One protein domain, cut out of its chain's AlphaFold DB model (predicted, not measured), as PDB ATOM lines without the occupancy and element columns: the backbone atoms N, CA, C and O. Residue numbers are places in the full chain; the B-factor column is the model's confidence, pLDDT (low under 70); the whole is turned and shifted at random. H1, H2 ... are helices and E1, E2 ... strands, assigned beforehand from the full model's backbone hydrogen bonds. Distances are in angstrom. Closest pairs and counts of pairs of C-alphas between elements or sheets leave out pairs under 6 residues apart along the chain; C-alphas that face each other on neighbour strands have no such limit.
ATOM      1  N   ARG A 373     -23.306 -29.253 -21.284       90.81
ATOM      2  CA  ARG A 373     -23.960 -30.504 -20.891       90.81
ATOM      3  C   ARG A 373     -25.451 -30.505 -21.232       90.81
ATOM      4  O   ARG A 373     -25.861 -31.288 -22.085       90.81
ATOM      5  N   GLU A 374     -26.240 -29.609 -20.639       92.81
ATOM      6  CA  GLU A 374     -27.673 -29.449 -20.947       92.81
ATOM      7  C   GLU A 374     -27.906 -29.231 -22.447       92.81
ATOM      8  O   GLU A 374     -28.638 -30.004 -23.059       92.81
ATOM      9  N   LEU A 375     -27.192 -28.278 -23.053       92.69
ATOM     10  CA  LEU A 375     -27.238 -27.975 -24.486       92.69
ATOM     11  C   LEU A 375     -27.056 -29.232 -25.361       92.69
ATOM     12  O   LEU A 375     -27.795 -29.440 -26.324       92.69
ATOM     13  N   SER A 376     -26.101 -30.103 -25.020       92.88
ATOM     14  CA  SER A 376     -25.871 -31.360 -25.745       92.88
ATOM     15  C   SER A 376     -27.003 -32.368 -25.526       92.88
ATOM     16  O   SER A 376     -27.471 -32.985 -26.486       92.88
ATOM     17  N   HIS A 377     -27.474 -32.518 -24.284       91.75
ATOM     18  CA  HIS A 377     -28.577 -33.418 -23.937       91.75
ATOM     19  C   HIS A 377     -29.887 -33.007 -24.630       91.75
ATOM     20  O   HIS A 377     -30.538 -33.851 -25.251       91.75
ATOM     21  N   SER A 378     -30.240 -31.720 -24.597       93.69
ATOM     22  CA  SER A 378     -31.413 -31.156 -25.273       93.69
ATOM     23  C   SER A 378     -31.298 -31.292 -26.799       93.69
ATOM     24  O   SER A 378     -32.246 -31.747 -27.439       93.69
ATOM     25  N   ALA A 379     -30.114 -31.071 -27.388       94.31
ATOM     26  CA  ALA A 379     -29.863 -31.303 -28.816       94.31
ATOM     27  C   ALA A 379     -30.074 -32.769 -29.253       94.31
ATOM     28  O   ALA A 379     -30.642 -33.020 -30.317       94.31
ATOM     29  N   ALA A 380     -29.661 -33.755 -28.450       91.75
ATOM     30  CA  ALA A 380     -29.912 -35.166 -28.764       91.75
ATOM     31  C   ALA A 380     -31.375 -35.579 -28.560       91.75
ATOM     32  O   ALA A 380     -31.910 -36.352 -29.357       91.75
ATOM     33  N   ARG A 381     -32.036 -35.069 -27.510       92.00
ATOM     34  CA  ARG A 381     -33.477 -35.274 -27.289       92.00
ATOM     35  C   ARG A 381     -34.282 -34.711 -28.474       92.00
ATOM     36  O   ARG A 381     -35.148 -35.406 -28.994       92.00
ATOM     37  N   ALA A 382     -33.909 -33.542 -28.989       94.38
ATOM     38  CA  ALA A 382     -34.504 -32.925 -30.174       94.38
ATOM     39  C   ALA A 382     -34.302 -33.742 -31.461       94.38
ATOM     40  O   ALA A 382     -35.260 -33.999 -32.191       94.38
ATOM     41  N   TRP A 383     -33.085 -34.237 -31.718       93.31
ATOM     42  CA  TRP A 383     -32.847 -35.142 -32.848       93.31
ATOM     43  C   TRP A 383     -33.682 -36.427 -32.758       93.31
ATOM     44  O   TRP A 383     -34.235 -36.846 -33.772       93.31
ATOM     45  N   ARG A 384     -33.864 -37.008 -31.560       89.56
ATOM     46  CA  ARG A 384     -34.770 -38.156 -31.358       89.56
ATOM     47  C   ARG A 384     -36.221 -37.819 -31.727       89.56
ATOM     48  O   ARG A 384     -36.883 -38.656 -32.333       89.56
ATOM     49  N   ILE A 385     -36.720 -36.620 -31.407       91.31
ATOM     50  CA  ILE A 385     -38.075 -36.178 -31.797       91.31
ATOM     51  C   ILE A 385     -38.209 -36.131 -33.328       91.31
ATOM     52  O   ILE A 385     -39.165 -36.682 -33.877       91.31
ATOM     53  N   ILE A 386     -37.231 -35.541 -34.023       91.94
ATOM     54  CA  ILE A 386     -37.211 -35.444 -35.493       91.94
ATOM     55  C   ILE A 386     -37.155 -36.836 -36.143       91.94
ATOM     56  O   ILE A 386     -37.969 -37.147 -37.013       91.94
ATOM     57  N   GLU A 387     -36.238 -37.701 -35.697       87.88
ATOM     58  CA  GLU A 387     -36.046 -39.049 -36.252       87.88
ATOM     59  C   GLU A 387     -37.287 -39.935 -36.044       87.88
ATOM     60  O   GLU A 387     -37.772 -40.556 -36.994       87.88
ATOM     61  N   ASN A 388     -37.884 -39.906 -34.848       87.44
ATOM     62  CA  ASN A 388     -39.135 -40.614 -34.559       87.44
ATOM     63  C   ASN A 388     -40.313 -40.098 -35.404       87.44
ATOM     64  O   ASN A 388     -41.135 -40.892 -35.862       87.44
ATOM     65  N   SER A 389     -40.401 -38.784 -35.629       87.81
ATOM     66  CA  SER A 389     -41.474 -38.173 -36.427       87.81
ATOM     67  C   SER A 389     -41.364 -38.561 -37.905       87.81
ATOM     68  O   SER A 389     -42.364 -38.924 -38.531       87.81
ATOM     69  N   ALA A 390     -40.143 -38.576 -38.451       83.94
ATOM     70  CA  ALA A 390     -39.872 -39.050 -39.806       83.94
ATOM     71  C   ALA A 390     -40.236 -40.539 -39.976       83.94
ATOM     72  O   ALA A 390     -40.880 -40.909 -40.961       83.94
ATOM     73  N   GLU A 391     -39.901 -41.392 -39.001       81.88
ATOM     74  CA  GLU A 391     -40.310 -42.799 -39.010       81.88
ATOM     75  C   GLU A 391     -41.833 -42.981 -38.961       81.88
ATOM     76  O   GLU A 391     -42.380 -43.778 -39.726       81.88
ATOM     77  N   GLN A 392     -42.540 -42.248 -38.095       83.44
ATOM     78  CA  GLN A 392     -44.002 -42.324 -38.009       83.44
ATOM     79  C   GLN A 392     -44.669 -41.898 -39.323       83.44
ATOM     80  O   GLN A 392     -45.576 -42.588 -39.795       83.44
ATOM     81  N   PHE A 393     -44.176 -40.835 -39.964       81.88
ATOM     82  CA  PHE A 393     -44.664 -40.391 -41.269       81.88
ATOM     83  C   PHE A 393     -44.430 -41.442 -42.370       81.88
ATOM     84  O   PHE A 393     -45.347 -41.744 -43.138       81.88
ATOM     85  N   GLN A 394     -43.247 -42.070 -42.416       79.19
ATOM     86  CA  GLN A 394     -42.963 -43.165 -43.356       79.19
ATOM     87  C   GLN A 394     -43.883 -44.377 -43.129       79.19
ATOM     88  O   GLN A 394     -44.457 -44.899 -44.086       79.19
ATOM     89  N   ARG A 395     -44.075 -44.803 -41.872       80.50
ATOM     90  CA  ARG A 395     -44.974 -45.918 -41.514       80.50
ATOM     91  C   ARG A 395     -46.430 -45.609 -41.887       80.50
ATOM     92  O   ARG A 395     -47.096 -46.454 -42.481       80.50
ATOM     93  N   GLY A 396     -46.905 -44.393 -41.605       81.94
ATOM     94  CA  GLY A 396     -48.247 -43.935 -41.976       81.94
ATOM     95  C   GLY A 396     -48.466 -43.924 -43.491       81.94
ATOM     96  O   GLY A 396     -49.470 -44.447 -43.973       81.94
ATOM     97  N   ARG A 397     -47.491 -43.420 -44.259       80.12
ATOM     98  CA  ARG A 397     -47.539 -43.431 -45.726       80.12
ATOM     99  C   ARG A 397     -47.591 -44.851 -46.297       80.12
ATOM    100  O   ARG A 397     -48.429 -45.116 -47.154       80.12
ATOM    101  N   LEU A 398     -46.748 -45.761 -45.805       80.81
ATOM    102  CA  LEU A 398     -46.760 -47.168 -46.223       80.81
ATOM    103  C   LEU A 398     -48.088 -47.860 -45.880       80.81
ATOM    104  O   LEU A 398     -48.572 -48.657 -46.679       80.81
ATOM    105  N   SER A 399     -48.710 -47.516 -44.748       86.56
ATOM    106  CA  SER A 399     -50.050 -47.999 -44.390       86.56
ATOM    107  C   SER A 399     -51.116 -47.525 -45.389       86.56
ATOM    108  O   SER A 399     -51.881 -48.334 -45.905       86.56
ATOM    109  N   VAL A 400     -51.120 -46.237 -45.757       81.44
ATOM    110  CA  VAL A 400     -52.078 -45.680 -46.735       81.44
ATOM    111  C   VAL A 400     -51.852 -46.228 -48.149       81.44
ATOM    112  O   VAL A 400     -52.816 -46.511 -48.858       81.44
ATOM    113  N   GLU A 401     -50.599 -46.409 -48.579       82.81
ATOM    114  CA  GLU A 401     -50.285 -47.047 -49.866       82.81
ATOM    115  C   GLU A 401     -50.623 -48.552 -49.863       82.81
ATOM    116  O   GLU A 401     -51.025 -49.084 -50.898       82.81
ATOM    117  N   GLY A 402     -50.544 -49.221 -48.706       82.75
ATOM    118  CA  GLY A 402     -51.041 -50.583 -48.489       82.75
ATOM    119  C   GLY A 402     -52.563 -50.676 -48.613       82.75
ATOM    120  O   GLY A 402     -53.057 -51.391 -49.481       82.75
ATOM    121  N   MET A 403     -53.305 -49.879 -47.837       81.56
ATOM    122  CA  MET A 403     -54.774 -49.848 -47.878       81.56
ATOM    123  C   MET A 403     -55.303 -49.518 -49.280       81.56
ATOM    124  O   MET A 403     -56.230 -50.170 -49.746       81.56
ATOM    125  N   LYS A 404     -54.672 -48.587 -50.011       84.00
ATOM    126  CA  LYS A 404     -55.039 -48.291 -51.410       84.00
ATOM    127  C   LYS A 404     -54.768 -49.448 -52.375       84.00
ATOM    128  O   LYS A 404     -55.461 -49.560 -53.383       84.00
ATOM    129  N   ASP A 439     -30.538 -42.289 -40.204       60.78
ATOM    130  CA  ASP A 439     -29.835 -43.246 -39.361       60.78
ATOM    131  C   ASP A 439     -29.959 -42.787 -37.904       60.78
ATOM    132  O   ASP A 439     -29.490 -41.696 -37.576       60.78
ATOM    133  N   ALA A 440     -30.581 -43.608 -37.051       65.81
ATOM    134  CA  ALA A 440     -31.015 -43.235 -35.702       65.81
ATOM    135  C   ALA A 440     -29.853 -43.170 -34.683       65.81
ATOM    136  O   ALA A 440     -29.837 -43.857 -33.661       65.81
ATOM    137  N   LEU A 441     -28.849 -42.345 -34.987       68.06
ATOM    138  CA  LEU A 441     -27.588 -42.168 -34.255       68.06
ATOM    139  C   LEU A 441     -27.819 -41.810 -32.786       68.06
ATOM    140  O   LEU A 441     -27.132 -42.311 -31.898       68.06
ATOM    141  N   PHE A 442     -28.803 -40.949 -32.527       71.25
ATOM    142  CA  PHE A 442     -29.142 -40.521 -31.175       71.25
ATOM    143  C   PHE A 442     -30.036 -41.537 -30.450       71.25
ATOM    144  O   PHE A 442     -30.124 -41.492 -29.224       71.25
ATOM    145  N   ALA A 443     -30.671 -42.474 -31.161       62.72
ATOM    146  CA  ALA A 443     -31.395 -43.593 -30.557       62.72
ATOM    147  C   ALA A 443     -30.476 -44.780 -30.217       62.72
ATOM    148  O   ALA A 443     -30.729 -45.459 -29.225       62.72
ATOM    149  N   SER A 444     -29.414 -45.024 -30.998       52.44
ATOM    150  CA  SER A 444     -28.471 -46.121 -30.736       52.44
ATOM    151  C   SER A 444     -27.549 -45.852 -29.549       52.44
ATOM    152  O   SER A 444     -27.305 -46.761 -28.762       52.44
ATOM    153  N   VAL A 445     -27.050 -44.618 -29.393       53.97
ATOM    154  CA  VAL A 445     -26.202 -44.278 -28.240       53.97
ATOM    155  C   VAL A 445     -27.078 -44.203 -26.979       53.97
ATOM    156  O   VAL A 445     -28.091 -43.487 -26.997       53.97
ATOM    157  N   PRO A 446     -26.698 -44.858 -25.861       53.66
ATOM    158  CA  PRO A 446     -27.437 -44.833 -24.596       53.66
ATOM    159  C   PRO A 446     -27.274 -43.493 -23.848       53.66
ATOM    160  O   PRO A 446     -26.836 -43.440 -22.703       53.66
ATOM    161  N   LEU A 447     -27.663 -42.391 -24.498       57.16
ATOM    162  CA  LEU A 447     -27.758 -41.053 -23.910       57.16
ATOM    163  C   LEU A 447     -28.962 -41.015 -22.951       57.16
ATOM    164  O   LEU A 447     -30.062 -40.589 -23.328       57.16
ATOM    165  N   GLY A 448     -28.760 -41.566 -21.754       58.22
ATOM    166  CA  GLY A 448     -29.601 -41.371 -20.575       58.22
ATOM    167  C   GLY A 448     -29.136 -40.141 -19.788       58.22
ATOM    168  O   GLY A 448     -28.855 -39.098 -20.375       58.22
ATOM    169  N   SER A 449     -28.978 -40.292 -18.472       58.75
ATOM    170  CA  SER A 449     -28.446 -39.273 -17.547       58.75
ATOM    171  C   SER A 449     -26.992 -38.855 -17.815       58.75
ATOM    172  O   SER A 449     -26.512 -37.871 -17.249       58.75
ATOM    173  N   HIS A 450     -26.265 -39.594 -18.660       68.00
ATOM    174  CA  HIS A 450     -24.843 -39.381 -18.916       68.00
ATOM    175  C   HIS A 450     -24.551 -39.391 -20.419       68.00
ATOM    176  O   HIS A 450     -24.635 -40.426 -21.080       68.00
ATOM    177  N   PHE A 451     -24.153 -38.240 -20.960       74.62
ATOM    178  CA  PHE A 451     -23.385 -38.214 -22.202       74.62
ATOM    179  C   PHE A 451     -21.982 -38.780 -21.952       74.62
ATOM    180  O   PHE A 451     -21.388 -38.487 -20.909       74.62
ATOM    181  N   PRO A 452     -21.406 -39.542 -22.899       73.44
ATOM    182  CA  PRO A 452     -20.024 -39.969 -22.778       73.44
ATOM    183  C   PRO A 452     -19.111 -38.739 -22.848       73.44
ATOM    184  O   PRO A 452     -19.301 -37.858 -23.688       73.44
ATOM    185  N   PHE A 453     -18.116 -38.684 -21.965       73.31
ATOM    186  CA  PHE A 453     -17.299 -37.491 -21.729       73.31
ATOM    187  C   PHE A 453     -16.696 -36.889 -23.018       73.31
ATOM    188  O   PHE A 453     -16.811 -35.687 -23.256       73.31
ATOM    189  N   TRP A 454     -16.159 -37.726 -23.916       73.50
ATOM    190  CA  TRP A 454     -15.601 -37.276 -25.198       73.50
ATOM    191  C   TRP A 454     -16.610 -36.512 -26.077       73.50
ATOM    192  O   TRP A 454     -16.205 -35.654 -26.859       73.50
ATOM    193  N   LEU A 455     -17.914 -36.802 -25.975       79.06
ATOM    194  CA  LEU A 455     -18.952 -36.138 -26.767       79.06
ATOM    195  C   LEU A 455     -19.270 -34.750 -26.207       79.06
ATOM    196  O   LEU A 455     -19.494 -33.830 -26.988       79.06
ATOM    197  N   LEU A 456     -19.215 -34.578 -24.881       81.56
ATOM    198  CA  LEU A 456     -19.305 -33.260 -24.243       81.56
ATOM    199  C   LEU A 456     -18.106 -32.382 -24.620       81.56
ATOM    200  O   LEU A 456     -18.282 -31.206 -24.928       81.56
ATOM    201  N   GLU A 457     -16.904 -32.958 -24.689       76.06
ATOM    202  CA  GLU A 457     -15.715 -32.234 -25.150       76.06
ATOM    203  C   GLU A 457     -15.771 -31.899 -26.644       76.06
ATOM    204  O   GLU A 457     -15.437 -30.782 -27.033       76.06
ATOM    205  N   ARG A 458     -16.294 -32.790 -27.500       80.88
ATOM    206  CA  ARG A 458     -16.522 -32.449 -28.917       80.88
ATOM    207  C   ARG A 458     -17.646 -31.437 -29.118       80.88
ATOM    208  O   ARG A 458     -17.535 -30.606 -30.015       80.88
ATOM    209  N   ALA A 459     -18.675 -31.432 -28.277       86.19
ATOM    210  CA  ALA A 459     -19.665 -30.362 -28.241       86.19
ATOM    211  C   ALA A 459     -19.046 -29.027 -27.778       86.19
ATOM    212  O   ALA A 459     -19.366 -27.973 -28.334       86.19
ATOM    213  N   ARG A 460     -18.107 -29.058 -26.819       81.00
ATOM    214  CA  ARG A 460     -17.359 -27.874 -26.371       81.00
ATOM    215  C   ARG A 460     -16.430 -27.358 -27.471       81.00
ATOM    216  O   ARG A 460     -16.440 -26.161 -27.735       81.00
ATOM    217  N   ASP A 461     -15.709 -28.233 -28.172       77.06
ATOM    218  CA  ASP A 461     -14.942 -27.890 -29.381       77.06
ATOM    219  C   ASP A 461     -15.835 -27.252 -30.456       77.06
ATOM    220  O   ASP A 461     -15.461 -26.231 -31.021       77.06
ATOM    221  N   ILE A 462     -17.019 -27.814 -30.730       84.12
ATOM    222  CA  ILE A 462     -17.988 -27.258 -31.691       84.12
ATOM    223  C   ILE A 462     -18.383 -25.825 -31.301       84.12
ATOM    224  O   ILE A 462     -18.332 -24.938 -32.152       84.12
ATOM    225  N   ARG A 463     -18.728 -25.584 -30.028       82.00
ATOM    226  CA  ARG A 463     -19.123 -24.255 -29.520       82.00
ATOM    227  C   ARG A 463     -17.960 -23.252 -29.488       82.00
ATOM    228  O   ARG A 463     -18.183 -22.081 -29.759       82.00
ATOM    229  N   ARG A 464     -16.736 -23.706 -29.193       73.31
ATOM    230  CA  ARG A 464     -15.506 -22.886 -29.158       73.31
ATOM    231  C   ARG A 464     -14.955 -22.545 -30.549       73.31
ATOM    232  O   ARG A 464     -14.425 -21.459 -30.755       73.31
ATOM    233  N   ALA A 465     -14.988 -23.495 -31.484       71.56
ATOM    234  CA  ALA A 465     -14.216 -23.425 -32.728       71.56
ATOM    235  C   ALA A 465     -15.033 -23.055 -33.974       71.56
ATOM    236  O   ALA A 465     -14.428 -22.767 -35.006       71.56
ATOM    237  N   LEU A 466     -16.370 -23.086 -33.916       77.50
ATOM    238  CA  LEU A 466     -17.225 -22.761 -35.060       77.50
ATOM    239  C   LEU A 466     -17.987 -21.442 -34.847       77.50
ATOM    240  O   LEU A 466     -18.515 -21.201 -33.763       77.50
ATOM    241  N   PRO A 467     -18.138 -20.605 -35.891       76.50
ATOM    242  CA  PRO A 467     -18.886 -19.346 -35.836       76.50
ATOM    243  C   PRO A 467     -20.405 -19.591 -35.930       76.50
ATOM    244  O   PRO A 467     -21.061 -19.113 -36.862       76.50
ATOM    245  N   LEU A 468     -20.945 -20.373 -34.991       84.12
ATOM    246  CA  LEU A 468     -22.337 -20.831 -34.948       84.12
ATOM    247  C   LEU A 468     -23.335 -19.658 -34.929       84.12
ATOM    248  O   LEU A 468     -23.006 -18.537 -34.528       84.12
ATOM    249  N   ARG A 469     -24.564 -19.934 -35.384       81.81
ATOM    250  CA  ARG A 469     -25.687 -18.977 -35.422       81.81
ATOM    251  C   ARG A 469     -26.641 -19.054 -34.232       81.81
ATOM    252  O   ARG A 469     -27.521 -18.211 -34.127       81.81
ATOM    253  N   GLY A 470     -26.503 -20.087 -33.409       89.31
ATOM    254  CA  GLY A 470     -27.497 -20.517 -32.433       89.31
ATOM    255  C   GLY A 470     -27.620 -22.042 -32.440       89.31
ATOM    256  O   GLY A 470     -26.814 -22.742 -33.070       89.31
ATOM    257  N   VAL A 471     -28.654 -22.553 -31.777       93.69
ATOM    258  CA  VAL A 471     -28.839 -23.990 -31.531       93.69
ATOM    259  C   VAL A 471     -28.915 -24.861 -32.804       93.69
ATOM    260  O   VAL A 471     -28.270 -25.911 -32.816       93.69
ATOM    261  N   PRO A 472     -29.588 -24.472 -33.909       94.38
ATOM    262  CA  PRO A 472     -29.680 -25.323 -35.104       94.38
ATOM    263  C   PRO A 472     -28.323 -25.613 -35.763       94.38
ATOM    264  O   PRO A 472     -28.051 -26.747 -36.170       94.38
ATOM    265  N   ASP A 473     -27.430 -24.616 -35.797       91.75
ATOM    266  CA  ASP A 473     -26.056 -24.769 -36.288       91.75
ATOM    267  C   ASP A 473     -25.270 -25.751 -35.398       91.75
ATOM    268  O   ASP A 473     -24.556 -26.616 -35.914       91.75
ATOM    269  N   PHE A 474     -25.431 -25.653 -34.071       92.81
ATOM    270  CA  PHE A 474     -24.829 -26.571 -33.097       92.81
ATOM    271  C   PHE A 474     -25.341 -28.009 -33.274       92.81
ATOM    272  O   PHE A 474     -24.542 -28.940 -33.372       92.81
ATOM    273  N   MET A 475     -26.660 -28.197 -33.382       94.88
ATOM    274  CA  MET A 475     -27.298 -29.504 -33.569       94.88
ATOM    275  C   MET A 475     -26.806 -30.221 -34.829       94.88
ATOM    276  O   MET A 475     -26.532 -31.425 -34.790       94.88
ATOM    277  N   VAL A 476     -26.677 -29.494 -35.941       93.12
ATOM    278  CA  VAL A 476     -26.203 -30.037 -37.221       93.12
ATOM    279  C   VAL A 476     -24.702 -30.315 -37.210       93.12
ATOM    280  O   VAL A 476     -24.279 -31.353 -37.725       93.12
ATOM    281  N   ALA A 477     -23.896 -29.461 -36.572       90.62
ATOM    282  CA  ALA A 477     -22.482 -29.750 -36.340       90.62
ATOM    283  C   ALA A 477     -22.306 -31.029 -35.498       90.62
ATOM    284  O   ALA A 477     -21.554 -31.921 -35.892       90.62
ATOM    285  N   LEU A 478     -23.051 -31.164 -34.394       90.94
ATOM    286  CA  LEU A 478     -23.005 -32.319 -33.493       90.94
ATOM    287  C   LEU A 478     -23.406 -33.621 -34.205       90.94
ATOM    288  O   LEU A 478     -22.689 -34.619 -34.105       90.94
ATOM    289  N   ARG A 479     -24.488 -33.601 -35.002       90.81
ATOM    290  CA  ARG A 479     -24.882 -34.740 -35.851       90.81
ATOM    291  C   ARG A 479     -23.775 -35.125 -36.831       90.81
ATOM    292  O   ARG A 479     -23.424 -36.301 -36.920       90.81
ATOM    293  N   GLN A 480     -23.198 -34.154 -37.540       88.88
ATOM    294  CA  GLN A 480     -22.160 -34.440 -38.529       88.88
ATOM    295  C   GLN A 480     -20.889 -35.016 -37.876       88.88
ATOM    296  O   GLN A 480     -20.239 -35.870 -38.482       88.88
ATOM    297  N   VAL A 481     -20.561 -34.635 -36.634       84.94
ATOM    298  CA  VAL A 481     -19.493 -35.287 -35.855       84.94
ATOM    299  C   VAL A 481     -19.818 -36.755 -35.558       84.94
ATOM    300  O   VAL A 481     -18.964 -37.608 -35.803       84.94
ATOM    301  N   LEU A 482     -21.032 -37.074 -35.097       83.88
ATOM    302  CA  LEU A 482     -21.435 -38.465 -34.836       83.88
ATOM    303  C   LEU A 482     -21.425 -39.332 -36.103       83.88
ATOM    304  O   LEU A 482     -20.963 -40.471 -36.055       83.88
ATOM    305  N   GLU A 483     -21.859 -38.797 -37.246       84.62
ATOM    306  CA  GLU A 483     -21.807 -39.518 -38.525       84.62
ATOM    307  C   GLU A 483     -20.373 -39.852 -38.948       84.62
ATOM    308  O   GLU A 483     -20.104 -40.989 -39.325       84.62
ATOM    309  N   ILE A 484     -19.424 -38.921 -38.788       82.19
ATOM    310  CA  ILE A 484     -18.001 -39.171 -39.077       82.19
ATOM    311  C   ILE A 484     -17.439 -40.290 -38.187       82.19
ATOM    312  O   ILE A 484     -16.632 -41.103 -38.650       82.19
ATOM    313  N   ILE A 485     -17.869 -40.366 -36.923       77.12
ATOM    314  CA  ILE A 485     -17.450 -41.431 -36.002       77.12
ATOM    315  C   ILE A 485     -18.094 -42.766 -36.408       77.12
ATOM    316  O   ILE A 485     -17.378 -43.763 -36.511       77.12
ATOM    317  N   LYS A 486     -19.394 -42.795 -36.743       79.81
ATOM    318  CA  LYS A 486     -20.082 -44.004 -37.238       79.81
ATOM    319  C   LYS A 486     -19.443 -44.538 -38.525       79.81
ATOM    320  O   LYS A 486     -19.139 -45.726 -38.606       79.81
ATOM    321  N   GLU A 487     -19.177 -43.670 -39.503       80.19
ATOM    322  CA  GLU A 487     -18.462 -44.017 -40.739       80.19
ATOM    323  C   GLU A 487     -17.068 -44.610 -40.464       80.19
ATOM    324  O   GLU A 487     -16.560 -45.398 -41.263       80.19
ATOM    325  N   SER A 488     -16.433 -44.232 -39.352       74.88
ATOM    326  CA  SER A 488     -15.075 -44.654 -38.992       74.88
ATOM    327  C   SER A 488     -15.043 -45.954 -38.185       74.88
ATOM    328  O   SER A 488     -14.185 -46.793 -38.454       74.88
ATOM    329  N   GLY A 489     -16.016 -46.182 -37.297       72.62
ATOM    330  CA  GLY A 489     -16.258 -47.496 -36.687       72.62
ATOM    331  C   GLY A 489     -16.649 -48.542 -37.738       72.62
ATOM    332  O   GLY A 489     -16.071 -49.628 -37.784       72.62
ATOM    333  N   PHE A 490     -17.509 -48.174 -38.697       76.94
ATOM    334  CA  PHE A 490     -17.877 -49.044 -39.819       76.94
ATOM    335  C   PHE A 490     -16.663 -49.470 -40.664       76.94
ATOM    336  O   PHE A 490     -16.519 -50.650 -40.980       76.94
ATOM    337  N   LYS A 491     -15.730 -48.548 -40.961       79.81
ATOM    338  CA  LYS A 491     -14.458 -48.865 -41.650       79.81
ATOM    339  C   LYS A 491     -13.575 -49.852 -40.869       79.81
ATOM    340  O   LYS A 491     -12.797 -50.573 -41.489       79.81
ATOM    341  N   ARG A 492     -13.711 -49.917 -39.539       77.31
ATOM    342  CA  ARG A 492     -13.039 -50.891 -38.655       77.31
ATOM    343  C   ARG A 492     -13.829 -52.190 -38.446       77.31
ATOM    344  O   ARG A 492     -13.273 -53.142 -37.912       77.31
ATOM    345  N   LYS A 493     -15.083 -52.257 -38.916       87.06
ATOM    346  CA  LYS A 493     -16.072 -53.324 -38.635       87.06
ATOM    347  C   LYS A 493     -16.477 -53.417 -37.154       87.06
ATOM    348  O   LYS A 493     -16.903 -54.471 -36.690       87.06
ATOM    349  N   GLU A 494     -16.373 -52.307 -36.432       78.38
ATOM    350  CA  GLU A 494     -16.744 -52.166 -35.020       78.38
ATOM    351  C   GLU A 494     -18.091 -51.427 -34.909       78.38
ATOM    352  O   GLU A 494     -18.431 -50.605 -35.766       78.38
ATOM    353  N   THR A 495     -18.884 -51.698 -33.864       75.81
ATOM    354  CA  THR A 495     -20.062 -50.859 -33.565       75.81
ATOM    355  C   THR A 495     -19.614 -49.489 -33.056       75.81
ATOM    356  O   THR A 495     -18.482 -49.337 -32.596       75.81
ATOM    357  N   LEU A 496     -20.491 -48.481 -33.117       69.06
ATOM    358  CA  LEU A 496     -20.185 -47.145 -32.592       69.06
ATOM    359  C   LEU A 496     -19.769 -47.217 -31.114       69.06
ATOM    360  O   LEU A 496     -18.746 -46.651 -30.739       69.06
ATOM    361  N   ASP A 497     -20.516 -47.974 -30.313       69.94
ATOM    362  CA  ASP A 497     -20.267 -48.126 -28.881       69.94
ATOM    363  C   ASP A 497     -18.985 -48.920 -28.614       69.94
ATOM    364  O   ASP A 497     -18.169 -48.480 -27.815       69.94
ATOM    365  N   ALA A 498     -18.725 -50.020 -29.337       74.69
ATOM    366  CA  ALA A 498     -17.477 -50.779 -29.196       74.69
ATOM    367  C   ALA A 498     -16.244 -49.966 -29.628       74.69
ATOM    368  O   ALA A 498     -15.185 -50.079 -29.011       74.69
ATOM    369  N   TYR A 499     -16.383 -49.121 -30.656       70.75
ATOM    370  CA  TYR A 499     -15.325 -48.217 -31.092       70.75
ATOM    371  C   TYR A 499     -15.032 -47.140 -30.037       70.75
ATOM    372  O   TYR A 499     -13.872 -46.900 -29.695       70.75
ATOM    373  N   VAL A 500     -16.082 -46.529 -29.480       68.62
ATOM    374  CA  VAL A 500     -16.000 -45.557 -28.379       68.62
ATOM    375  C   VAL A 500     -15.365 -46.184 -27.138       68.62
ATOM    376  O   VAL A 500     -14.399 -45.635 -26.612       68.62
ATOM    377  N   ASP A 501     -15.841 -47.357 -26.721       73.06
ATOM    378  CA  ASP A 501     -15.306 -48.131 -25.601       73.06
ATOM    379  C   ASP A 501     -13.828 -48.466 -25.799       73.06
ATOM    380  O   ASP A 501     -13.031 -48.306 -24.879       73.06
ATOM    381  N   GLY A 502     -13.450 -48.930 -26.994       75.00
ATOM    382  CA  GLY A 502     -12.066 -49.249 -27.336       75.00
ATOM    383  C   GLY A 502     -11.159 -48.023 -27.243       75.00
ATOM    384  O   GLY A 502     -10.049 -48.114 -26.723       75.00
ATOM    385  N   CYS A 503     -11.652 -46.859 -27.673       68.38
ATOM    386  CA  CYS A 503     -10.926 -45.595 -27.575       68.38
ATOM    387  C   CYS A 503     -10.814 -45.082 -26.132       68.38
ATOM    388  O   CYS A 503      -9.734 -44.646 -25.740       68.38
ATOM    389  N   GLN A 504     -11.879 -45.176 -25.329       69.69
ATOM    390  CA  GLN A 504     -11.832 -44.812 -23.910       69.69
ATOM    391  C   GLN A 504     -10.887 -45.746 -23.143       69.69
ATOM    392  O   GLN A 504     -10.006 -45.277 -22.438       69.69
ATOM    393  N   LYS A 505     -10.977 -47.065 -23.361       75.69
ATOM    394  CA  LYS A 505     -10.081 -48.060 -22.746       75.69
ATOM    395  C   LYS A 505      -8.622 -47.866 -23.166       75.69
ATOM    396  O   LYS A 505      -7.733 -48.076 -22.343       75.69
ATOM    397  N   ALA A 506      -8.361 -47.448 -24.407       72.69
ATOM    398  CA  ALA A 506      -7.019 -47.089 -24.864       72.69
ATOM    399  C   ALA A 506      -6.490 -45.841 -24.137       72.69
ATOM    400  O   ALA A 506      -5.392 -45.897 -23.587       72.69
ATOM    401  N   PHE A 507      -7.289 -44.770 -24.054       67.94
ATOM    402  CA  PHE A 507      -6.950 -43.559 -23.300       67.94
ATOM    403  C   PHE A 507      -6.703 -43.861 -21.815       67.94
ATOM    404  O   PHE A 507      -5.650 -43.517 -21.289       67.94
ATOM    405  N   ASP A 508      -7.612 -44.584 -21.155       69.38
ATOM    406  CA  ASP A 508      -7.493 -44.966 -19.745       69.38
ATOM    407  C   ASP A 508      -6.232 -45.807 -19.484       69.38
ATOM    408  O   ASP A 508      -5.634 -45.715 -18.413       69.38
ATOM    409  N   SER A 509      -5.831 -46.648 -20.444       75.12
ATOM    410  CA  SER A 509      -4.629 -47.489 -20.349       75.12
ATOM    411  C   SER A 509      -3.345 -46.693 -20.588       75.12
ATOM    412  O   SER A 509      -2.346 -46.930 -19.911       75.12
ATOM    413  N   GLU A 510      -3.361 -45.736 -21.517       71.81
ATOM    414  CA  GLU A 510      -2.246 -44.818 -21.756       71.81
ATOM    415  C   GLU A 510      -2.041 -43.887 -20.549       71.81
ATOM    416  O   GLU A 510      -0.937 -43.823 -20.008       71.81
ATOM    417  N   TRP A 511      -3.123 -43.288 -20.042       72.38
ATOM    418  CA  TRP A 511      -3.150 -42.438 -18.849       72.38
ATOM    419  C   TRP A 511      -2.665 -43.157 -17.579       72.38
ATOM    420  O   TRP A 511      -1.923 -42.583 -16.783       72.38
ATOM    421  N   LYS A 512      -3.023 -44.435 -17.393       79.44
ATOM    422  CA  LYS A 512      -2.514 -45.266 -16.282       79.44
ATOM    423  C   LYS A 512      -1.035 -45.634 -16.418       79.44
ATOM    424  O   LYS A 512      -0.419 -45.979 -15.414       79.44
ATOM    425  N   ARG A 513      -0.474 -45.595 -17.633       78.69
ATOM    426  CA  ARG A 513       0.935 -45.925 -17.912       78.69
ATOM    427  C   ARG A 513       1.857 -44.701 -17.850       78.69
ATOM    428  O   ARG A 513       3.043 -44.868 -17.599       78.69
ATOM    429  N   MET A 514       1.327 -43.502 -18.084       76.94
ATOM    430  CA  MET A 514       2.044 -42.234 -17.907       76.94
ATOM    431  C   MET A 514       2.545 -42.092 -16.461       76.94
ATOM    432  O   MET A 514       1.755 -42.207 -15.521       76.94
ATOM    433  N   GLY A 515       3.834 -41.800 -16.266       85.44
ATOM    434  CA  GLY A 515       4.347 -41.334 -14.974       85.44
ATOM    435  C   GLY A 515       3.749 -39.971 -14.622       85.44
ATOM    436  O   GLY A 515       3.200 -39.297 -15.489       85.44
ATOM    437  N   ASP A 516       3.816 -39.526 -13.369       79.31
ATOM    438  CA  ASP A 516       3.147 -38.267 -12.992       79.31
ATOM    439  C   ASP A 516       3.778 -37.030 -13.656       79.31
ATOM    440  O   ASP A 516       3.070 -36.067 -13.941       79.31
ATOM    441  N   VAL A 517       5.057 -37.106 -14.044       72.88
ATOM    442  CA  VAL A 517       5.701 -36.121 -14.932       72.88
ATOM    443  C   VAL A 517       5.128 -36.185 -16.354       72.88
ATOM    444  O   VAL A 517       4.840 -35.137 -16.919       72.88
ATOM    445  N   ASP A 518       4.889 -37.374 -16.924       70.75
ATOM    446  CA  ASP A 518       4.242 -37.505 -18.242       70.75
ATOM    447  C   ASP A 518       2.802 -36.978 -18.205       70.75
ATOM    448  O   ASP A 518       2.381 -36.271 -19.119       70.75
ATOM    449  N   LYS A 519       2.051 -37.288 -17.135       71.00
ATOM    450  CA  LYS A 519       0.705 -36.748 -16.906       71.00
ATOM    451  C   LYS A 519       0.768 -35.229 -16.816       71.00
ATOM    452  O   LYS A 519       0.011 -34.569 -17.515       71.00
ATOM    453  N   MET A 520       1.693 -34.670 -16.032       65.38
ATOM    454  CA  MET A 520       1.917 -33.226 -15.944       65.38
ATOM    455  C   MET A 520       2.215 -32.633 -17.326       65.38
ATOM    456  O   MET A 520       1.502 -31.734 -17.745       65.38
ATOM    457  N   TRP A 521       3.155 -33.183 -18.099       62.81
ATOM    458  CA  TRP A 521       3.499 -32.754 -19.470       62.81
ATOM    459  C   TRP A 521       2.401 -32.996 -20.529       62.81
ATOM    460  O   TRP A 521       2.526 -32.563 -21.678       62.81
ATOM    461  N   PHE A 522       1.329 -33.698 -20.163       61.59
ATOM    462  CA  PHE A 522       0.131 -33.922 -20.975       61.59
ATOM    463  C   PHE A 522      -1.052 -33.044 -20.499       61.59
ATOM    464  O   PHE A 522      -1.915 -32.696 -21.302       61.59
ATOM    465  N   LEU A 523      -1.038 -32.633 -19.223       58.75
ATOM    466  CA  LEU A 523      -1.886 -31.626 -18.562       58.75
ATOM    467  C   LEU A 523      -1.378 -30.183 -18.736       58.75
ATOM    468  O   LEU A 523      -2.107 -29.242 -18.455       58.75
ATOM    469  N   THR A 524      -0.133 -29.984 -19.159       55.16
ATOM    470  CA  THR A 524       0.554 -28.683 -19.266       55.16
ATOM    471  C   THR A 524       1.333 -28.615 -20.563       55.16
ATOM    472  O   THR A 524       1.630 -29.639 -21.186       55.16
ATOM    473  N   ARG A 525       1.671 -27.415 -21.018       57.69
ATOM    474  CA  ARG A 525       2.513 -27.245 -22.194       57.69
ATOM    475  C   ARG A 525       3.977 -27.246 -21.794       57.69
ATOM    476  O   ARG A 525       4.453 -26.316 -21.167       57.69
ATOM    477  N   GLU A 526       4.682 -28.313 -22.160       61.19
ATOM    478  CA  GLU A 526       6.131 -28.441 -21.923       61.19
ATOM    479  C   GLU A 526       6.513 -28.358 -20.423       61.19
ATOM    480  O   GLU A 526       7.637 -28.014 -20.072       61.19
ATOM    481  N   GLY A 527       5.571 -28.711 -19.535       48.94
ATOM    482  CA  GLY A 527       5.715 -28.633 -18.079       48.94
ATOM    483  C   GLY A 527       5.221 -27.324 -17.445       48.94
ATOM    484  O   GLY A 527       5.221 -27.228 -16.220       48.94
ATOM    485  N   ASP A 528       4.799 -26.333 -18.239       53.88
ATOM    486  CA  ASP A 528       4.346 -25.027 -17.748       53.88
ATOM    487  C   ASP A 528       2.967 -25.106 -17.069       53.88
ATOM    488  O   ASP A 528       1.928 -25.242 -17.721       53.88
ATOM    489  N   MET A 529       2.967 -24.991 -15.740       47.34
ATOM    490  CA  MET A 529       1.762 -25.010 -14.908       47.34
ATOM    491  C   MET A 529       0.827 -23.809 -15.154       47.34
ATOM    492  O   MET A 529      -0.346 -23.905 -14.792       47.34
ATOM    493  N   ASP A 530       1.293 -22.727 -15.794       41.72
ATOM    494  CA  ASP A 530       0.468 -21.574 -16.187       41.72
ATOM    495  C   ASP A 530      -0.120 -21.700 -17.618       41.72
ATOM    496  O   ASP A 530      -1.135 -21.060 -17.917       41.72
ATOM    497  N   ASP A 531       0.432 -22.563 -18.491       49.78
ATOM    498  CA  ASP A 531      -0.166 -22.979 -19.784       49.78
ATOM    499  C   ASP A 531      -0.686 -24.429 -19.694       49.78
ATOM    500  O   ASP A 531      -0.264 -25.340 -20.417       49.78
ATOM    501  N   VAL A 532      -1.627 -24.639 -18.763       41.75
ATOM    502  CA  VAL A 532      -2.387 -25.889 -18.595       41.75
ATOM    503  C   VAL A 532      -3.012 -26.291 -19.934       41.75
ATOM    504  O   VAL A 532      -3.946 -25.654 -20.434       41.75
ATOM    505  N   GLN A 533      -2.532 -27.394 -20.512       46.03
ATOM    506  CA  GLN A 533      -3.180 -28.003 -21.660       46.03
ATOM    507  C   GLN A 533      -4.525 -28.573 -21.214       46.03
ATOM    508  O   GLN A 533      -4.612 -29.411 -20.317       46.03
ATOM    509  N   ASP A 534      -5.579 -28.170 -21.918       44.50
ATOM    510  CA  ASP A 534      -6.839 -28.904 -21.935       44.50
ATOM    511  C   ASP A 534      -6.543 -30.312 -22.492       44.50
ATOM    512  O   ASP A 534      -6.500 -30.533 -23.703       44.50
ATOM    513  N   VAL A 535      -6.279 -31.246 -21.571       38.38
ATOM    514  CA  VAL A 535      -5.961 -32.676 -21.768       38.38
ATOM    515  C   VAL A 535      -6.882 -33.338 -22.788       38.38
ATOM    516  O   VAL A 535      -6.490 -34.238 -23.534       38.38
ATOM    517  N   PHE A 536      -8.129 -32.873 -22.806       41.53
ATOM    518  CA  PHE A 536      -9.217 -33.409 -23.596       41.53
ATOM    519  C   PHE A 536      -9.498 -32.583 -24.863       41.53
ATOM    520  O   PHE A 536     -10.169 -33.068 -25.774       41.53
ATOM    521  N   ALA A 537      -8.836 -31.436 -25.046       40.69
ATOM    522  CA  ALA A 537      -8.580 -30.829 -26.354       40.69
ATOM    523  C   ALA A 537      -7.477 -31.593 -27.133       40.69
ATOM    524  O   ALA A 537      -6.564 -30.988 -27.705       40.69
ATOM    525  N   PHE A 538      -7.601 -32.932 -27.163       45.56
ATOM    526  CA  PHE A 538      -6.720 -33.945 -27.764       45.56
ATOM    527  C   PHE A 538      -5.765 -33.396 -28.834       45.56
ATOM    528  O   PHE A 538      -6.205 -33.079 -29.945       45.56
ATOM    529  N   ARG A 539      -4.465 -33.320 -28.490       39.72
ATOM    530  CA  ARG A 539      -3.322 -32.864 -29.314       39.72
ATOM    531  C   ARG A 539      -3.723 -32.153 -30.617       39.72
ATOM    532  O   ARG A 539      -3.819 -32.756 -31.689       39.72
ATOM    533  N   ARG A 540      -3.810 -30.819 -30.556       42.44
ATOM    534  CA  ARG A 540      -3.968 -29.936 -31.734       42.44
ATOM    535  C   ARG A 540      -2.834 -30.063 -32.771       42.44
ATOM    536  O   ARG A 540      -2.978 -29.569 -33.885       42.44
ATOM    537  N   GLY A 541      -1.752 -30.771 -32.434       35.72
ATOM    538  CA  GLY A 541      -0.622 -31.087 -33.308       35.72
ATOM    539  C   GLY A 541      -0.963 -31.828 -34.612       35.72
ATOM    540  O   GLY A 541      -2.091 -32.259 -34.878       35.72
ATOM    541  N   THR A 542       0.065 -31.950 -35.450       36.78
ATOM    542  CA  THR A 542      -0.024 -32.218 -36.895       36.78
ATOM    543  C   THR A 542       0.076 -33.689 -37.312       36.78
ATOM    544  O   THR A 542      -0.135 -33.975 -38.486       36.78
ATOM    545  N   GLY A 543       0.351 -34.623 -36.389       38.00
ATOM    546  CA  GLY A 543       0.578 -36.047 -36.708       38.00
ATOM    547  C   GLY A 543      -0.171 -37.080 -35.851       38.00
ATOM    548  O   GLY A 543       0.031 -38.275 -36.032       38.00
ATOM    549  N   GLY A 544      -1.023 -36.658 -34.909       35.09
ATOM    550  CA  GLY A 544      -1.786 -37.578 -34.055       35.09
ATOM    551  C   GLY A 544      -3.016 -38.149 -34.769       35.09
ATOM    552  O   GLY A 544      -3.921 -37.397 -35.131       35.09
ATOM    553  N   GLY A 545      -3.082 -39.472 -34.936       42.84
ATOM    554  CA  GLY A 545      -4.143 -40.183 -35.668       42.84
ATOM    555  C   GLY A 545      -5.514 -40.269 -34.976       42.84
ATOM    556  O   GLY A 545      -6.173 -41.299 -35.094       42.84
ATOM    557  N   PHE A 546      -5.949 -39.226 -34.256       43.16
ATOM    558  CA  PHE A 546      -7.200 -39.227 -33.476       43.16
ATOM    559  C   PHE A 546      -8.078 -37.965 -33.695       43.16
ATOM    560  O   PHE A 546      -8.189 -37.124 -32.801       43.16
ATOM    561  N   PRO A 547      -8.691 -37.768 -34.887       49.81
ATOM    562  CA  PRO A 547      -9.185 -36.458 -35.313       49.81
ATOM    563  C   PRO A 547     -10.660 -36.484 -35.771       49.81
ATOM    564  O   PRO A 547     -10.969 -36.134 -36.911       49.81
ATOM    565  N   TRP A 548     -11.590 -36.908 -34.912       52.28
ATOM    566  CA  TRP A 548     -13.000 -37.039 -35.303       52.28
ATOM    567  C   TRP A 548     -13.809 -35.748 -35.149       52.28
ATOM    568  O   TRP A 548     -13.772 -35.081 -34.115       52.28
ATOM    569  N   GLY A 549     -14.596 -35.425 -36.179       50.03
ATOM    570  CA  GLY A 549     -15.584 -34.353 -36.134       50.03
ATOM    571  C   GLY A 549     -15.041 -32.967 -36.469       50.03
ATOM    572  O   GLY A 549     -14.998 -32.595 -37.639       50.03
ATOM    573  N   ALA A 550     -14.654 -32.187 -35.456       51.44
ATOM    574  CA  ALA A 550     -14.446 -30.739 -35.581       51.44
ATOM    575  C   ALA A 550     -13.457 -30.331 -36.697       51.44
ATOM    576  O   ALA A 550     -13.713 -29.366 -37.417       51.44
ATOM    577  N   ARG A 551     -12.378 -31.099 -36.939       56.25
ATOM    578  CA  ARG A 551     -11.451 -30.817 -38.057       56.25
ATOM    579  C   ARG A 551     -12.077 -31.024 -39.448       56.25
ATOM    580  O   ARG A 551     -11.669 -30.347 -40.383       56.25
ATOM    581  N   ALA A 552     -13.082 -31.886 -39.608       56.72
ATOM    582  CA  ALA A 552     -13.824 -32.012 -40.871       56.72
ATOM    583  C   ALA A 552     -14.774 -30.822 -41.113       56.72
ATOM    584  O   ALA A 552     -15.129 -30.529 -42.255       56.72
ATOM    585  N   LEU A 553     -15.144 -30.106 -40.046       61.31
ATOM    586  CA  LEU A 553     -15.927 -28.873 -40.112       61.31
ATOM    587  C   LEU A 553     -15.053 -27.635 -40.417       61.31
ATOM    588  O   LEU A 553     -15.605 -26.578 -40.715       61.31
ATOM    589  N   LEU A 554     -13.713 -27.749 -40.459       57.03
ATOM    590  CA  LEU A 554     -12.813 -26.653 -40.861       57.03
ATOM    591  C   LEU A 554     -13.208 -26.080 -42.229       57.03
ATOM    592  O   LEU A 554     -13.248 -26.793 -43.236       57.03
ATOM    593  N   GLY A 555     -13.485 -24.773 -42.272       58.88
ATOM    594  CA  GLY A 555     -14.044 -24.092 -43.440       58.88
ATOM    595  C   GLY A 555     -15.573 -23.949 -43.431       58.88
ATOM    596  O   GLY A 555     -16.135 -23.565 -44.460       58.88
ATOM    597  N   TRP A 556     -16.240 -24.226 -42.304       66.81
ATOM    598  CA  TRP A 556     -17.596 -23.745 -41.982       66.81
ATOM    599  C   TRP A 556     -17.663 -22.217 -42.168       66.81
ATOM    600  O   TRP A 556     -18.441 -21.703 -42.967       66.81
ATOM    601  N   ASP A 557     -16.725 -21.522 -41.528       60.06
ATOM    602  CA  ASP A 557     -16.349 -20.104 -41.633       60.06
ATOM    603  C   ASP A 557     -15.994 -19.660 -43.060       60.06
ATOM    604  O   ASP A 557     -16.497 -18.638 -43.523       60.06
ATOM    605  N   LYS A 558     -15.149 -20.406 -43.786       59.56
ATOM    606  CA  LYS A 558     -14.696 -19.993 -45.134       59.56
ATOM    607  C   LYS A 558     -15.780 -20.089 -46.215       59.56
ATOM    608  O   LYS A 558     -15.736 -19.336 -47.178       59.56
ATOM    609  N   ASN A 559     -16.764 -20.976 -46.050       59.94
ATOM    610  CA  ASN A 559     -17.898 -21.146 -46.967       59.94
ATOM    611  C   ASN A 559     -19.254 -20.834 -46.287       59.94
ATOM    612  O   ASN A 559     -20.250 -21.478 -46.625       59.94
ATOM    613  N   LYS A 560     -19.266 -19.865 -45.346       64.69
ATOM    614  CA  LYS A 560     -20.312 -19.426 -44.372       64.69
ATOM    615  C   LYS A 560     -21.762 -19.913 -44.503       64.69
ATOM    616  O   LYS A 560     -22.428 -20.098 -43.482       64.69
ATOM    617  N   ALA A 561     -22.300 -20.008 -45.715       71.81
ATOM    618  CA  ALA A 561     -23.654 -20.487 -45.982       71.81
ATOM    619  C   ALA A 561     -23.670 -21.854 -46.673       71.81
ATOM    620  O   ALA A 561     -24.269 -22.785 -46.149       71.81
ATOM    621  N   ARG A 562     -22.978 -22.009 -47.810       81.44
ATOM    622  CA  ARG A 562     -23.126 -23.176 -48.696       81.44
ATOM    623  C   ARG A 562     -22.874 -24.518 -48.004       81.44
ATOM    624  O   ARG A 562     -23.631 -25.449 -48.237       81.44
ATOM    625  N   ARG A 563     -21.848 -24.631 -47.148       80.56
ATOM    626  CA  ARG A 563     -21.567 -25.894 -46.434       80.56
ATOM    627  C   ARG A 563     -22.625 -26.235 -45.388       80.56
ATOM    628  O   ARG A 563     -23.051 -27.378 -45.330       80.56
ATOM    629  N   ARG A 564     -23.057 -25.259 -44.588       83.94
ATOM    630  CA  ARG A 564     -24.100 -25.473 -43.578       83.94
ATOM    631  C   ARG A 564     -25.448 -25.769 -44.233       83.94
ATOM    632  O   ARG A 564     -26.111 -26.717 -43.838       83.94
ATOM    633  N   ASN A 565     -25.825 -24.999 -45.253       87.19
ATOM    634  CA  ASN A 565     -27.044 -25.236 -46.018       87.19
ATOM    635  C   ASN A 565     -27.025 -26.644 -46.639       87.19
ATOM    636  O   ASN A 565     -27.984 -27.377 -46.453       87.19
ATOM    637  N   ALA A 566     -25.896 -27.093 -47.201       88.50
ATOM    638  CA  ALA A 566     -25.739 -28.470 -47.674       88.50
ATOM    639  C   ALA A 566     -25.867 -29.546 -46.570       88.50
ATOM    640  O   ALA A 566     -26.169 -30.692 -46.888       88.50
ATOM    641  N   LEU A 567     -25.666 -29.218 -45.285       89.69
ATOM    642  CA  LEU A 567     -25.945 -30.129 -44.165       89.69
ATOM    643  C   LEU A 567     -27.426 -30.112 -43.753       89.69
ATOM    644  O   LEU A 567     -27.996 -31.183 -43.563       89.69
ATOM    645  N   TYR A 568     -28.075 -28.944 -43.699       92.19
ATOM    646  CA  TYR A 568     -29.539 -28.855 -43.567       92.19
ATOM    647  C   TYR A 568     -30.230 -29.640 -44.707       92.19
ATOM    648  O   TYR A 568     -31.077 -30.497 -44.463       92.19
ATOM    649  N   GLU A 569     -29.763 -29.465 -45.947       91.12
ATOM    650  CA  GLU A 569     -30.188 -30.204 -47.143       91.12
ATOM    651  C   GLU A 569     -29.812 -31.697 -47.111       91.12
ATOM    652  O   GLU A 569     -30.575 -32.506 -47.637       91.12
ATOM    653  N   ARG A 570     -28.673 -32.102 -46.511       89.50
ATOM    654  CA  ARG A 570     -28.291 -33.521 -46.288       89.50
ATOM    655  C   ARG A 570     -29.297 -34.201 -45.363       89.50
ATOM    656  O   ARG A 570     -29.760 -35.299 -45.674       89.50
ATOM    657  N   TYR A 571     -29.646 -33.532 -44.269       89.19
ATOM    658  CA  TYR A 571     -30.512 -34.061 -43.216       89.19
ATOM    659  C   TYR A 571     -32.007 -33.837 -43.463       89.19
ATOM    660  O   TYR A 571     -32.819 -34.467 -42.795       89.19
ATOM    661  N   GLY A 572     -32.381 -33.022 -44.451       91.56
ATOM    662  CA  GLY A 572     -33.782 -32.789 -44.813       91.56
ATOM    663  C   GLY A 572     -34.560 -32.010 -43.752       91.56
ATOM    664  O   GLY A 572     -35.761 -32.215 -43.626       91.56
ATOM    665  N   VAL A 573     -33.871 -31.153 -42.992       93.25
ATOM    666  CA  VAL A 573     -34.427 -30.363 -41.882       93.25
ATOM    667  C   VAL A 573     -34.156 -28.879 -42.088       93.25
ATOM    668  O   VAL A 573     -33.107 -28.493 -42.613       93.25
ATOM    669  N   ARG A 574     -35.082 -28.036 -41.643       94.38
ATOM    670  CA  ARG A 574     -34.939 -26.578 -41.625       94.38
ATOM    671  C   ARG A 574     -34.370 -26.092 -40.279       94.38
ATOM    672  O   ARG A 574     -34.555 -26.767 -39.265       94.38
ATOM    673  N   PRO A 575     -33.695 -24.926 -40.228       93.25
ATOM    674  CA  PRO A 575     -33.205 -24.356 -38.970       93.25
ATOM    675  C   PRO A 575     -34.319 -24.132 -37.942       93.25
ATOM    676  O   PRO A 575     -34.105 -24.337 -36.751       93.25
ATOM    677  N   GLU A 576     -35.510 -23.752 -38.404       94.38
ATOM    678  CA  GLU A 576     -36.668 -23.471 -37.552       94.38
ATOM    679  C   GLU A 576     -37.198 -24.760 -36.903       94.38
ATOM    680  O   GLU A 576     -37.401 -24.797 -35.696       94.38
ATOM    681  N   GLU A 577     -37.299 -25.852 -37.669       95.06
ATOM    682  CA  GLU A 577     -37.730 -27.176 -37.179       95.06
ATOM    683  C   GLU A 577     -36.770 -27.742 -36.122       95.06
ATOM    684  O   GLU A 577     -37.194 -28.388 -35.165       95.06
ATOM    685  N   LEU A 578     -35.466 -27.489 -36.278       95.69
ATOM    686  CA  LEU A 578     -34.452 -27.862 -35.290       95.69
ATOM    687  C   LEU A 578     -34.585 -27.045 -34.000       95.69
ATOM    688  O   LEU A 578     -34.426 -27.605 -32.918       95.69
ATOM    689  N   GLN A 579     -34.895 -25.749 -34.105       95.62
ATOM    690  CA  GLN A 579     -35.120 -24.896 -32.939       95.62
ATOM    691  C   GLN A 579     -36.396 -25.305 -32.191       95.62
ATOM    692  O   GLN A 579     -36.339 -25.534 -30.986       95.62
ATOM    693  N   GLU A 580     -37.510 -25.490 -32.906       95.25
ATOM    694  CA  GLU A 580     -38.785 -25.959 -32.346       95.25
ATOM    695  C   GLU A 580     -38.629 -27.324 -31.655       95.25
ATOM    696  O   GLU A 580     -39.084 -27.509 -30.524       95.25
ATOM    697  N   ALA A 581     -37.924 -28.273 -32.286       96.06
ATOM    698  CA  ALA A 581     -37.637 -29.577 -31.691       96.06
ATOM    699  C   ALA A 581     -36.732 -29.483 -30.449       96.06
ATOM    700  O   ALA A 581     -36.864 -30.307 -29.544       96.06
ATOM    701  N   PHE A 582     -35.827 -28.502 -30.385       96.38
ATOM    702  CA  PHE A 582     -34.974 -28.248 -29.221       96.38
ATOM    703  C   PHE A 582     -35.746 -27.662 -28.043       96.38
ATOM    704  O   PHE A 582     -35.645 -28.180 -26.929       96.38
ATOM    705  N   ASP A 583     -36.569 -26.645 -28.293       95.50
ATOM    706  CA  ASP A 583     -37.405 -26.038 -27.259       95.50
ATOM    707  C   ASP A 583     -38.394 -27.075 -26.692       95.50
ATOM    708  O   ASP A 583     -38.528 -27.221 -25.475       95.50
ATOM    709  N   ALA A 584     -39.020 -27.864 -27.577       95.31
ATOM    710  CA  ALA A 584     -39.903 -28.966 -27.206       95.31
ATOM    711  C   ALA A 584     -39.168 -30.049 -26.400       95.31
ATOM    712  O   ALA A 584     -39.674 -30.492 -25.371       95.31
ATOM    713  N   ALA A 585     -37.953 -30.435 -26.805       94.56
ATOM    714  CA  ALA A 585     -37.134 -31.405 -26.079       94.56
ATOM    715  C   ALA A 585     -36.741 -30.933 -24.670       94.56
ATOM    716  O   ALA A 585     -36.755 -31.737 -23.732       94.56
ATOM    717  N   ARG A 586     -36.420 -29.643 -24.498       94.12
ATOM    718  CA  ARG A 586     -36.131 -29.049 -23.184       94.12
ATOM    719  C   ARG A 586     -37.392 -28.940 -22.324       94.12
ATOM    720  O   ARG A 586     -37.340 -29.237 -21.132       94.12
ATOM    721  N   ALA A 587     -38.529 -28.549 -22.899       94.25
ATOM    722  CA  ALA A 587     -39.812 -28.506 -22.192       94.25
ATOM    723  C   ALA A 587     -40.267 -29.910 -21.741       94.25
ATOM    724  O   ALA A 587     -40.638 -30.099 -20.585       94.25
ATOM    725  N   GLU A 588     -40.153 -30.916 -22.615       93.88
ATOM    726  CA  GLU A 588     -40.407 -32.331 -22.309       93.88
ATOM    727  C   GLU A 588     -39.484 -32.852 -21.195       93.88
ATOM    728  O   GLU A 588     -39.909 -33.638 -20.346       93.88
ATOM    729  N   TRP A 589     -38.222 -32.411 -21.174       92.19
ATOM    730  CA  TRP A 589     -37.267 -32.782 -20.133       92.19
ATOM    731  C   TRP A 589     -37.612 -32.146 -18.782       92.19
ATOM    732  O   TRP A 589     -37.795 -32.896 -17.820       92.19
ATOM    733  N   ARG A 590     -37.803 -30.818 -18.723       92.62
ATOM    734  CA  ARG A 590     -38.278 -30.094 -17.525       92.62
ATOM    735  C   ARG A 590     -39.532 -30.749 -16.938       92.62
ATOM    736  O   ARG A 590     -39.564 -31.075 -15.754       92.62
ATOM    737  N   ALA A 591     -40.526 -31.035 -17.782       93.94
ATOM    738  CA  ALA A 591     -41.796 -31.636 -17.371       93.94
ATOM    739  C   ALA A 591     -41.690 -33.089 -16.860       93.94
ATOM    740  O   ALA A 591     -42.578 -33.539 -16.138       93.94
ATOM    741  N   ARG A 592     -40.637 -33.840 -17.223       93.12
ATOM    742  CA  ARG A 592     -40.402 -35.212 -16.725       93.12
ATOM    743  C   ARG A 592     -39.471 -35.277 -15.519       93.12
ATOM    744  O   ARG A 592     -39.634 -36.174 -14.698       93.12
ATOM    745  N   SER A 593     -38.466 -34.407 -15.448       92.31
ATOM    746  CA  SER A 593     -37.444 -34.433 -14.401       92.31
ATOM    747  C   SER A 593     -36.762 -33.069 -14.272       92.31
ATOM    748  O   SER A 593     -35.647 -32.867 -14.756       92.31
TER     749      SER A 593
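AT A GLANCE: This is residues 373 to 404 and 439 to 593 of the 844 residues of the protein "Transmembrane protein" of Cystoisospora suis (UniProt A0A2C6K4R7). The long helix H1 crosses H9 and the end of H4 with its first part, in a cluster of crossed helices, and its last residues, 392 to 404, stick out as an arm. H4 lies in the middle of the cluster, with H3, H8 and H9 packed round it; from its far end H5 leads away to H6 and E1 at the opposite end of the domain from the arm, and residues 533 to 549 come back from there to H7. The printed part has 187 residues, with nine named helices and one named strand in the order H1, H2, H3, H4, H5, H6, E1, H7, H8, H9, and its class is mostly helix. The whole is elongated, with spans of 71 by 37 by 34 A; with a radius of gyration of the C-alphas of 19.2 A it is only just compact, close to loose.

IN THESE COORDINATES: H1, the longest helix, takes residues 373 to 404 and measures 47.0 A, from C-alpha 373 at (-23.960, -30.504, -20.891) to C-alpha 404 at (-55.039, -48.291, -51.410). After the cut, H2 is residues 441 to 444 and H3 is residues 453 to 465, 18.1 A long. H4 is residues 471 to 492, 32.0 A long, and H5 is residues 496 to 513, 25.7 A long. H6 is residues 516 to 523, and the strand E1 is residues 528 to 532. H7 is residues 550 to 553, and H8 is residues 562 to 571, 14.3 A long. H9 is residues 575 to 592, 25.8 A long, and ends with C-alpha 592 at (-40.402, -35.212, -16.725).

HOW THE PARTS SIT: H1 touches H9 with its residues 378 to 386 alone; the closest C-alphas are those of Ala 382 and Phe 582, 4.8 A apart, and the tilt of 73 degrees is only just about perpendicular. H1 also touches H4, at 77 degrees, about perpendicular, the closest C-alphas being those of Ala 379 and Met 475, 5.7 A apart. It touches H2, with the C-alphas of Ala 380 and Phe 442 closest at 5.9 A. H1 and H3 only just touch, with 3 pairs of C-alphas within 8 A, the closest being Arg 373 and Leu 456 at 6.4 A. H4 is the hub, touching five helices. H3 touches it at a steep tilt of 51 degrees, opposite ways, with the C-alphas of Ala 459 and Leu 478 closest at 6.5 A. H9 touches it at 89 degrees, about perpendicular, with the C-alphas of Pro 472 and Pro 575 closest at 5.3 A. H8 only just touches it, with 3 pairs of C-alphas within 8 A, the closest being Val 476 and Leu 567 at 6.9 A. H5 touches it at 83 degrees, about perpendicular, with the C-alphas of Lys 486 and Leu 496 closest at 5.6 A. H7 touches H3, with the C-alphas of Ile 462 and Ala 550 closest at 6.3 A. H5 and H6 are close but not clearly touching, with the C-alphas of Trp 511 and Lys 519 closest at 7.1 A. E1 pairs with no named strand; its closest C-alpha pair with H6 is Leu 523 and Val 532, 5.8 A apart. Among the pairs that are apart are H1 and H5, H4 and H6, and H5 and E1. In H1, H3, H4, H5, H6, H8 and H9 every O i to N i+4 pair is within hydrogen-bond range; H2 and H7 are too short for such a pair, and the one O i to N i+3 pair is within range in H7 but not in H2.

THE WHOLE: The two C-alphas farthest apart are those of Lys 404 and Asp 528, 72.1 A. Residues 405 to 438 are not printed, and C-alphas 404 and 439 are 28.4 A apart across this cut. Of the links that are printed whole, E1 to H7 is long, with 17 residues. The mean pLDDT of the printed part is 75.3; 59 residues are under 70, among them residues 443 to 450 and 520 to 560.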